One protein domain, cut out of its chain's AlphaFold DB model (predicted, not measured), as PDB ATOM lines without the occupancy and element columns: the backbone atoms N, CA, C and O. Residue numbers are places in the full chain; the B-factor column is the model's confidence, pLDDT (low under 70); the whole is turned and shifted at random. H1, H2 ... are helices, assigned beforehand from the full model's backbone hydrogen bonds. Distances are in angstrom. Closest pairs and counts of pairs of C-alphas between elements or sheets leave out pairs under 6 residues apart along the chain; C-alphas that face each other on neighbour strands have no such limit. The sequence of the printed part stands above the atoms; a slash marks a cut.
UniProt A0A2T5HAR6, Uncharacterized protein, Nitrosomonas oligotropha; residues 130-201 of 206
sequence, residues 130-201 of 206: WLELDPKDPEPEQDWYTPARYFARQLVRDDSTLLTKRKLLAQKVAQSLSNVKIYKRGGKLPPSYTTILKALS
ATOM      1  N   TRP A 130     129.362 157.150 198.961       86.88
ATOM      2  CA  TRP A 130     129.596 156.202 197.873       86.88
ATOM      3  C   TRP A 130     131.056 155.735 197.719       86.88
ATOM      4  O   TRP A 130     131.328 154.895 196.865       86.88
ATOM      5  N   LEU A 131     132.008 156.275 198.484       86.12
ATOM      6  CA  LEU A 131     133.383 155.764 198.568       86.12
ATOM      7  C   LEU A 131     133.593 154.824 199.763       86.12
ATOM      8  O   LEU A 131     134.650 154.204 199.857       86.12
ATOM      9  N   GLU A 132     132.615 154.706 200.660       84.62
ATOM     10  CA  GLU A 132     132.704 153.819 201.816       84.62
ATOM     11  C   GLU A 132     132.383 152.379 201.405       84.62
ATOM     12  O   GLU A 132     131.394 152.104 200.721       84.62
ATOM     13  N   LEU A 133     133.255 151.447 201.799       83.44
ATOM     14  CA  LEU A 133     133.075 150.023 201.533       83.44
ATOM     15  C   LEU A 133     132.004 149.450 202.463       83.44
ATOM     16  O   LEU A 133     132.108 149.572 203.683       83.44
ATOM     17  N   ASP A 134     131.012 148.768 201.894       83.06
ATOM     18  CA  ASP A 134     130.081 147.956 202.677       83.06
ATOM     19  C   ASP A 134     130.780 146.641 203.072       83.06
ATOM     20  O   ASP A 134     131.258 145.927 202.188       83.06
ATOM     21  N   PRO A 135     130.832 146.268 204.364       85.38
ATOM     22  CA  PRO A 135     131.453 145.019 204.810       85.38
ATOM     23  C   PRO A 135     130.857 143.750 204.182       85.38
ATOM     24  O   PRO A 135     131.477 142.691 204.232       85.38
ATOM     25  N   LYS A 136     129.637 143.831 203.635       85.19
ATOM     26  CA  LYS A 136     128.950 142.715 202.969       85.19
ATOM     27  C   LYS A 136     129.309 142.589 201.490       85.19
ATOM     28  O   LYS A 136     128.892 141.621 200.853       85.19
ATOM     29  N   ASP A 137     130.024 143.563 200.933       87.06
ATOM     30  CA  ASP A 137     130.428 143.552 199.536       87.06
ATOM     31  C   ASP A 137     131.697 142.723 199.315       87.06
ATOM     32  O   ASP A 137     132.622 142.769 200.128       87.06
ATOM     33  N   PRO A 138     131.797 142.001 198.184       88.81
ATOM     34  CA  PRO A 138     133.069 141.427 197.776       88.81
ATOM     35  C   PRO A 138     134.063 142.549 197.465       88.81
ATOM     36  O   PRO A 138     133.669 143.639 197.033       88.81
ATOM     37  N   GLU A 139     135.354 142.272 197.623       89.38
ATOM     38  CA  GLU A 139     136.415 143.233 197.315       89.38
ATOM     39  C   GLU A 139     136.242 143.801 195.887       89.38
ATOM     40  O   GLU A 139     136.002 143.042 194.938       89.38
ATOM     41  N   PRO A 140     136.240 145.135 195.707       88.31
ATOM     42  CA  PRO A 140     135.998 145.733 194.403       88.31
ATOM     43  C   PRO A 140     137.208 145.539 193.482       88.31
ATOM     44  O   PRO A 140     138.303 146.005 193.768       88.31
ATOM     45  N   GLU A 141     136.994 144.937 192.310       87.50
ATOM     46  CA  GLU A 141     138.038 144.837 191.274       87.50
ATOM     47  C   GLU A 141     138.411 146.199 190.668       87.50
ATOM     48  O   GLU A 141     139.466 146.354 190.053       87.50
ATOM     49  N   GLN A 142     137.504 147.176 190.750       87.06
ATOM     50  CA  GLN A 142     137.677 148.510 190.183       87.06
ATOM     51  C   GLN A 142     137.118 149.548 191.151       87.06
ATOM     52  O   GLN A 142     136.033 149.354 191.695       87.06
ATOM     53  N   ASP A 143     137.796 150.687 191.287       85.25
ATOM     54  CA  ASP A 143     137.450 151.745 192.253       85.25
ATOM     55  C   ASP A 143     136.003 152.246 192.139       85.25
ATOM     56  O   ASP A 143     135.404 152.701 193.109       85.25
ATOM     57  N   TRP A 144     135.407 152.152 190.947       88.56
ATOM     58  CA  TRP A 144     134.031 152.580 190.708       88.56
ATOM     59  C   TRP A 144     132.974 151.516 191.065       88.56
ATOM     60  O   TRP A 144     131.780 151.800 190.990       88.56
ATOM     61  N   TYR A 145     133.363 150.306 191.481       91.38
ATOM     62  CA  TYR A 145     132.413 149.266 191.899       91.38
ATOM     63  C   TYR A 145     131.731 149.638 193.215       91.38
ATOM     64  O   TYR A 145     130.513 149.508 193.319       91.38
ATOM     65  N   THR A 146     132.483 150.159 194.185       91.81
ATOM     66  CA  THR A 146     131.953 150.650 195.467       91.81
ATOM     67  C   THR A 146     130.845 151.692 195.274       91.81
ATOM     68  O   THR A 146     129.718 151.447 195.716       91.81
ATOM     69  N   PRO A 147     131.063 152.785 194.515       91.75
ATOM     70  CA  PRO A 147     130.004 153.757 194.276       91.75
ATOM     71  C   PRO A 147     128.846 153.187 193.456       91.75
ATOM     72  O   PRO A 147     127.697 153.542 193.704       91.75
ATOM     73  N   ALA A 148     129.100 152.269 192.516       92.81
ATOM     74  CA  ALA A 148     128.025 151.631 191.756       92.81
ATOM     75  C   ALA A 148     127.076 150.827 192.661       92.81
ATOM     76  O   ALA A 148     125.856 150.911 192.505       92.81
ATOM     77  N   ARG A 149     127.627 150.075 193.620       94.19
ATOM     78  CA  ARG A 149     126.859 149.288 194.597       94.19
ATOM     79  C   ARG A 149     126.101 150.188 195.566       94.19
ATOM     80  O   ARG A 149     124.920 149.952 195.804       94.19
ATOM     81  N   TYR A 150     126.743 151.258 196.037       93.94
ATOM     82  CA  TYR A 150     126.097 152.271 196.868       93.94
ATOM     83  C   TYR A 150     124.859 152.863 196.179       93.94
ATOM     84  O   TYR A 150     123.760 152.800 196.728       93.94
ATOM     85  N   PHE A 151     125.003 153.378 194.952       92.81
ATOM     86  CA  PHE A 151     123.872 153.969 194.228       92.81
ATOM     87  C   PHE A 151     122.786 152.942 193.917       92.81
ATOM     88  O   PHE A 151     121.605 153.266 193.989       92.81
ATOM     89  N   ALA A 152     123.162 151.696 193.626       94.00
ATOM     90  CA  ALA A 152     122.187 150.637 193.414       94.00
ATOM     91  C   ALA A 152     121.338 150.361 194.667       94.00
ATOM     92  O   ALA A 152     120.131 150.186 194.529       94.00
ATOM     93  N   ARG A 153     121.928 150.384 195.872       93.19
ATOM     94  CA  ARG A 153     121.182 150.254 197.139       93.19
ATOM     95  C   ARG A 153     120.240 151.425 197.383       93.19
ATOM     96  O   ARG A 153     119.100 151.190 197.760       93.19
ATOM     97  N   GLN A 154     120.691 152.659 197.150       92.50
ATOM     98  CA  GLN A 154     119.826 153.837 197.315       92.50
ATOM     99  C   GLN A 154     118.622 153.763 196.368       92.50
ATOM    100  O   GLN A 154     117.483 153.843 196.807       92.50
ATOM    101  N   LEU A 155     118.861 153.458 195.090       92.19
ATOM    102  CA  LEU A 155     117.792 153.314 194.100       92.19
ATOM    103  C   LEU A 155     116.809 152.185 194.444       92.19
ATOM    104  O   LEU A 155     115.610 152.344 194.245       92.19
ATOM    105  N   VAL A 156     117.295 151.045 194.944       92.06
ATOM    106  CA  VAL A 156     116.437 149.921 195.363       92.06
ATOM    107  C   VAL A 156     115.662 150.237 196.642       92.06
ATOM    108  O   VAL A 156     114.522 149.795 196.784       92.06
ATOM    109  N   ARG A 157     116.257 150.997 197.565       89.50
ATOM    110  CA  ARG A 157     115.582 151.477 198.775       89.50
ATOM    111  C   ARG A 157     114.398 152.377 198.422       89.50
ATOM    112  O   ARG A 157     113.352 152.246 199.053       89.50
ATOM    113  N   ASP A 158     114.562 153.226 197.412       86.88
ATOM    114  CA  ASP A 158     113.517 154.134 196.933       86.88
ATOM    115  C   ASP A 158     112.466 153.402 196.073       86.88
ATOM    116  O   ASP A 158     111.268 153.659 196.193       86.88
ATOM    117  N   ASP A 159     112.892 152.451 195.234       90.12
ATOM    118  CA  ASP A 159     112.021 151.627 194.385       90.12
ATOM    119  C   ASP A 159     112.461 150.152 194.380       90.12
ATOM    120  O   ASP A 159     113.283 149.701 193.571       90.12
ATOM    121  N   SER A 160     111.829 149.357 195.246       90.75
ATOM    122  CA  SER A 160     112.100 147.917 195.364       90.75
ATOM    123  C   SER A 160     111.803 147.119 194.086       90.75
ATOM    124  O   SER A 160     112.372 146.040 193.885       90.75
ATOM    125  N   THR A 161     110.983 147.640 193.159       90.94
ATOM    126  CA  THR A 161     110.688 146.949 191.892       90.94
ATOM    127  C   THR A 161     111.924 146.844 190.995       90.94
ATOM    128  O   THR A 161     112.008 145.938 190.155       90.94
ATOM    129  N   LEU A 162     112.931 147.700 191.210       90.88
ATOM    130  CA  LEU A 162     114.197 147.695 190.477       90.88
ATOM    131  C   LEU A 162     115.025 146.421 190.688       90.88
ATOM    132  O   LEU A 162     115.803 146.066 189.798       90.88
ATOM    133  N   LEU A 163     114.805 145.677 191.779       89.50
ATOM    134  CA  LEU A 163     115.425 144.361 191.991       89.50
ATOM    135  C   LEU A 163     115.074 143.374 190.871       89.50
ATOM    136  O   LEU A 163     115.930 142.616 190.414       89.50
ATOM    137  N   THR A 164     113.831 143.425 190.383       89.50
ATOM    138  CA  THR A 164     113.358 142.582 189.271       89.50
ATOM    139  C   THR A 164     113.731 143.159 187.902       89.50
ATOM    140  O   THR A 164     113.867 142.426 186.924       89.50
ATOM    141  N   LYS A 165     113.985 144.472 187.826       92.19
ATOM    142  CA  LYS A 165     114.317 145.206 186.596       92.19
ATOM    143  C   LYS A 165     115.810 145.548 186.529       92.19
ATOM    144  O   LYS A 165     116.184 146.695 186.291       92.19
ATOM    145  N   ARG A 166     116.688 144.547 186.671       90.38
ATOM    146  CA  ARG A 166     118.154 144.740 186.760       90.38
ATOM    147  C   ARG A 166     118.773 145.595 185.648       90.38
ATOM    148  O   ARG A 166     119.688 146.368 185.914       90.38
ATOM    149  N   LYS A 167     118.280 145.494 184.408       91.69
ATOM    150  CA  LYS A 167     118.762 146.332 183.294       91.69
ATOM    151  C   LYS A 167     118.446 147.815 183.517       91.69
ATOM    152  O   LYS A 167     119.319 148.651 183.302       91.69
ATOM    153  N   LEU A 168     117.230 148.116 183.973       91.75
ATOM    154  CA  LEU A 168     116.791 149.475 184.290       91.75
ATOM    155  C   LEU A 168     117.567 150.028 185.490       91.75
ATOM    156  O   LEU A 168     118.049 151.155 185.438       91.75
ATOM    157  N   LEU A 169     117.766 149.208 186.527       93.25
ATOM    158  CA  LEU A 169     118.603 149.558 187.674       93.25
ATOM    159  C   LEU A 169     120.022 149.942 187.231       93.25
ATOM    160  O   LEU A 169     120.509 151.010 187.582       93.25
ATOM    161  N   ALA A 170     120.662 149.124 186.392       93.50
ATOM    162  CA  ALA A 170     122.005 149.407 185.892       93.50
ATOM    163  C   ALA A 170     122.082 150.689 185.040       93.50
ATOM    164  O   ALA A 170     123.095 151.384 185.076       93.50
ATOM    165  N   GLN A 171     121.026 151.024 184.290       91.44
ATOM    166  CA  GLN A 171     120.942 152.292 183.557       91.44
ATOM    167  C   GLN A 171     120.846 153.490 184.509       91.44
ATOM    168  O   GLN A 171     121.593 154.451 184.340       91.44
ATOM    169  N   LYS A 172     119.994 153.412 185.539       92.62
ATOM    170  CA  LYS A 172     119.879 154.465 186.561       92.62
ATOM    171  C   LYS A 172     121.194 154.654 187.329       92.62
ATOM    172  O   LYS A 172     121.651 155.780 187.481       92.62
ATOM    173  N   VAL A 173     121.869 153.565 187.704       93.69
ATOM    174  CA  VAL A 173     123.196 153.612 188.347       93.69
ATOM    175  C   VAL A 173     124.241 154.285 187.447       93.69
ATOM    176  O   VAL A 173     125.062 155.057 187.941       93.69
ATOM    177  N   ALA A 174     124.208 154.047 186.130       90.62
ATOM    178  CA  ALA A 174     125.112 154.715 185.187       90.62
ATOM    179  C   ALA A 174     124.929 156.239 185.209       90.62
ATOM    180  O   ALA A 174     125.912 156.987 185.178       90.62
ATOM    181  N   GLN A 175     123.674 156.688 185.295       88.50
ATOM    182  CA  GLN A 175     123.338 158.099 185.423       88.50
ATOM    183  C   GLN A 175     123.851 158.667 186.752       88.50
ATOM    184  O   GLN A 175     124.545 159.680 186.745       88.50
ATOM    185  N   SER A 176     123.607 157.983 187.876       91.50
ATOM    186  CA  SER A 176     124.085 158.412 189.199       91.50
ATOM    187  C   SER A 176     125.610 158.557 189.252       91.50
ATOM    188  O   SER A 176     126.109 159.579 189.715       91.50
ATOM    189  N   LEU A 177     126.357 157.585 188.710       89.12
ATOM    190  CA  LEU A 177     127.822 157.648 188.614       89.12
ATOM    191  C   LEU A 177     128.294 158.844 187.774       89.12
ATOM    192  O   LEU A 177     129.243 159.530 188.152       89.12
ATOM    193  N   SER A 178     127.612 159.117 186.660       86.62
ATOM    194  CA  SER A 178     127.927 160.250 185.783       86.62
ATOM    195  C   SER A 178     127.695 161.591 186.483       86.62
ATOM    196  O   SER A 178     128.540 162.482 186.389       86.62
ATOM    197  N   ASN A 179     126.611 161.710 187.255       84.50
ATOM    198  CA  ASN A 179     126.276 162.919 188.014       84.50
ATOM    199  C   ASN A 179     127.363 163.275 189.045       84.50
ATOM    200  O   ASN A 179     127.664 164.450 189.244       84.50
ATOM    201  N   VAL A 180     128.018 162.270 189.644       84.19
ATOM    202  CA  VAL A 180     129.152 162.466 190.570       84.19
ATOM    203  C   VAL A 180     130.529 162.396 189.893       84.19
ATOM    204  O   VAL A 180     131.553 162.340 190.575       84.19
ATOM    205  N   LYS A 181     130.576 162.438 188.553       86.25
ATOM    206  CA  LYS A 181     131.802 162.427 187.731       86.25
ATOM    207  C   LYS A 181     132.687 161.187 187.939       86.25
ATOM    208  O   LYS A 181     133.912 161.275 187.847       86.25
ATOM    209  N   ILE A 182     132.081 160.027 188.204       84.56
ATOM    210  CA  ILE A 182     132.778 158.739 188.310       84.56
ATOM    211  C   ILE A 182     132.703 158.018 186.962       84.56
ATOM    212  O   ILE A 182     131.634 157.644 186.483       84.56
ATOM    213  N   TYR A 183     133.867 157.808 186.355       83.06
ATOM    214  CA  TYR A 183     134.012 157.249 185.012       83.06
ATOM    215  C   TYR A 183     134.889 155.992 185.022       83.06
ATOM    216  O   TYR A 183     135.625 155.731 185.973       83.06
ATOM    217  N   LYS A 184     134.857 155.223 183.925       73.81
ATOM    218  CA  LYS A 184     135.766 154.081 183.726       73.81
ATOM    219  C   LYS A 184     137.216 154.545 183.487       73.81
ATOM    220  O   LYS A 184     137.489 155.743 183.388       73.81
ATOM    221  N   ARG A 185     138.143 153.584 183.333       64.69
ATOM    222  CA  ARG A 185     139.589 153.796 183.102       64.69
ATOM    223  C   ARG A 185     139.875 155.013 182.207       64.69
ATOM    224  O   ARG A 185     139.461 155.054 181.048       64.69
ATOM    225  N   GLY A 186     140.598 155.986 182.763       62.62
ATOM    226  CA  GLY A 186     141.010 157.209 182.073       62.62
ATOM    227  C   GLY A 186     140.046 158.395 182.182       62.62
ATOM    228  O   GLY A 186     140.318 159.414 181.561       62.62
ATOM    229  N   GLY A 187     138.944 158.295 182.939       65.06
ATOM    230  CA  GLY A 187     138.127 159.462 183.305       65.06
ATOM    231  C   GLY A 187     137.212 160.008 182.201       65.06
ATOM    232  O   GLY A 187     136.681 161.101 182.348       65.06
ATOM    233  N   LYS A 188     137.063 159.294 181.075       67.19
ATOM    234  CA  LYS A 188     136.466 159.851 179.843       67.19
ATOM    235  C   LYS A 188     135.067 159.352 179.500       67.19
ATOM    236  O   LYS A 188     134.367 160.020 178.752       67.19
ATOM    237  N   LEU A 189     134.679 158.164 179.963       73.25
ATOM    238  CA  LEU A 189     133.405 157.552 179.577       73.25
ATOM    239  C   LEU A 189     132.720 156.909 180.782       73.25
ATOM    240  O   LEU A 189     133.394 156.219 181.557       73.25
ATOM    241  N   PRO A 190     131.394 157.071 180.920       75.25
ATOM    242  CA  PRO A 190     130.652 156.390 181.964       75.25
ATOM    243  C   PRO A 190     130.700 154.868 181.754       75.25
ATOM    244  O   PRO A 190     130.826 154.392 180.613       75.25
ATOM    245  N   PRO A 191     130.639 154.072 182.834       81.94
ATOM    246  CA  PRO A 191     130.475 152.630 182.722       81.94
ATOM    247  C   PRO A 191     129.187 152.299 181.955       81.94
ATOM    248  O   PRO A 191     128.133 152.878 182.208       81.94
ATOM    249  N   SER A 192     129.251 151.361 181.007       85.56
ATOM    250  CA  SER A 192     128.035 150.888 180.337       85.56
ATOM    251  C   SER A 192     127.158 150.118 181.325       85.56
ATOM    252  O   SER A 192     127.672 149.476 182.244       85.56
ATOM    253  N   TYR A 193     125.844 150.071 181.082       86.19
ATOM    254  CA  TYR A 193     124.927 149.283 181.916       86.19
ATOM    255  C   TYR A 193     125.358 147.805 182.019       86.19
ATOM    256  O   TYR A 193     125.257 147.202 183.080       86.19
ATOM    257  N   THR A 194     125.917 147.226 180.947       87.88
ATOM    258  CA  THR A 194     126.454 145.854 180.949       87.88
ATOM    259  C   THR A 194     127.654 145.681 181.877       87.88
ATOM    260  O   THR A 194     127.817 144.620 182.473       87.88
ATOM    261  N   THR A 195     128.485 146.713 182.023       89.25
ATOM    262  CA  THR A 195     129.633 146.704 182.939       89.25
ATOM    263  C   THR A 195     129.158 146.891 184.379       89.25
ATOM    264  O   THR A 195     129.640 146.211 185.279       89.25
ATOM    265  N   ILE A 196     128.153 147.741 184.595       92.12
ATOM    266  CA  ILE A 196     127.530 147.943 185.909       92.12
ATOM    267  C   ILE A 196     126.868 146.658 186.404       92.12
ATOM    268  O   ILE A 196     127.044 146.300 187.560       92.12
ATOM    269  N   LEU A 197     126.196 145.897 185.535       91.88
ATOM    270  CA  LEU A 197     125.633 144.593 185.908       91.88
ATOM    271  C   LEU A 197     126.682 143.627 186.487       91.88
ATOM    272  O   LEU A 197     126.334 142.816 187.340       91.88
ATOM    273  N   LYS A 198     127.955 143.732 186.074       90.69
ATOM    274  CA  LYS A 198     129.054 142.963 186.681       90.69
ATOM    275  C   LYS A 198     129.391 143.470 188.081       90.69
ATOM    276  O   LYS A 198     129.508 142.663 188.995       90.69
ATOM    277  N   ALA A 199     129.465 144.788 188.270       89.44
ATOM    278  CA  ALA A 199     129.710 145.393 189.583       89.44
ATOM    279  C   ALA A 199     128.615 145.060 190.615       89.44
ATOM    280  O   ALA A 199     128.898 144.982 191.810       89.44
ATOM    281  N   LEU A 200     127.383 144.837 190.141       91.81
ATOM    282  CA  LEU A 200     126.222 144.436 190.942       91.81
ATOM    283  C   LEU A 200     126.071 142.912 191.095       91.81
ATOM    284  O   LEU A 200     125.159 142.447 191.779       91.81
ATOM    285  N   SER A 201     126.912 142.119 190.427       88.88
ATOM    286  CA  SER A 201     126.859 140.665 190.547       88.88
ATOM    287  C   SER A 201     127.366 140.227 191.922       88.88
ATOM    288  O   SER A 201     128.328 140.789 192.438       88.88
TER     289      SER A 201
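This is residues 130 to 201 of the 206 residues of an uncharacterized protein of Nitrosomonas oligotropha (UniProt A0A2T5HAR6). Two 14-residue helices, H1 and H3, cross as an X, with small H2 at the turn between them and short H4 crossing H3 and meeting the beginning of H1. The printed part has 72 residues, four named helices in the order H1, H2, H3, H4 and no named strand: all helix, compact, radius of gyration of the C-alphas 11.2 A, spans 33 by 25 by 19 A.

Start at H1, residues 145 to 158, which touches H3, residues 166 to 179, at a steep tilt of 66 degrees, opposite ways; the closest C-alphas, Phe 151 and Val 173, are 5.9 A apart. H4, residues 193 to 199, touches H3 about perpendicular at 89 degrees, closest at C-alphas 170 and 193, 4.9 A. Every O i to N i+4 pair is within hydrogen-bond range in H1 and H3, 2 of 3 in H4. H2, residues 160 to 163, is too short for such a pair and only just touches H1 and H3, only at the corner, with 3 pairs of C-alphas within 8 A each.

Find C-alpha 145 at (132.413, 149.266, 191.899); H1 runs 20.2 A from there. H3 runs 20.0 A from C-alpha 166 at (118.154, 144.740, 186.760).

The printed part has no cut. The link H3 to H4 is long; its residues 185 to 188 have pLDDT under 70.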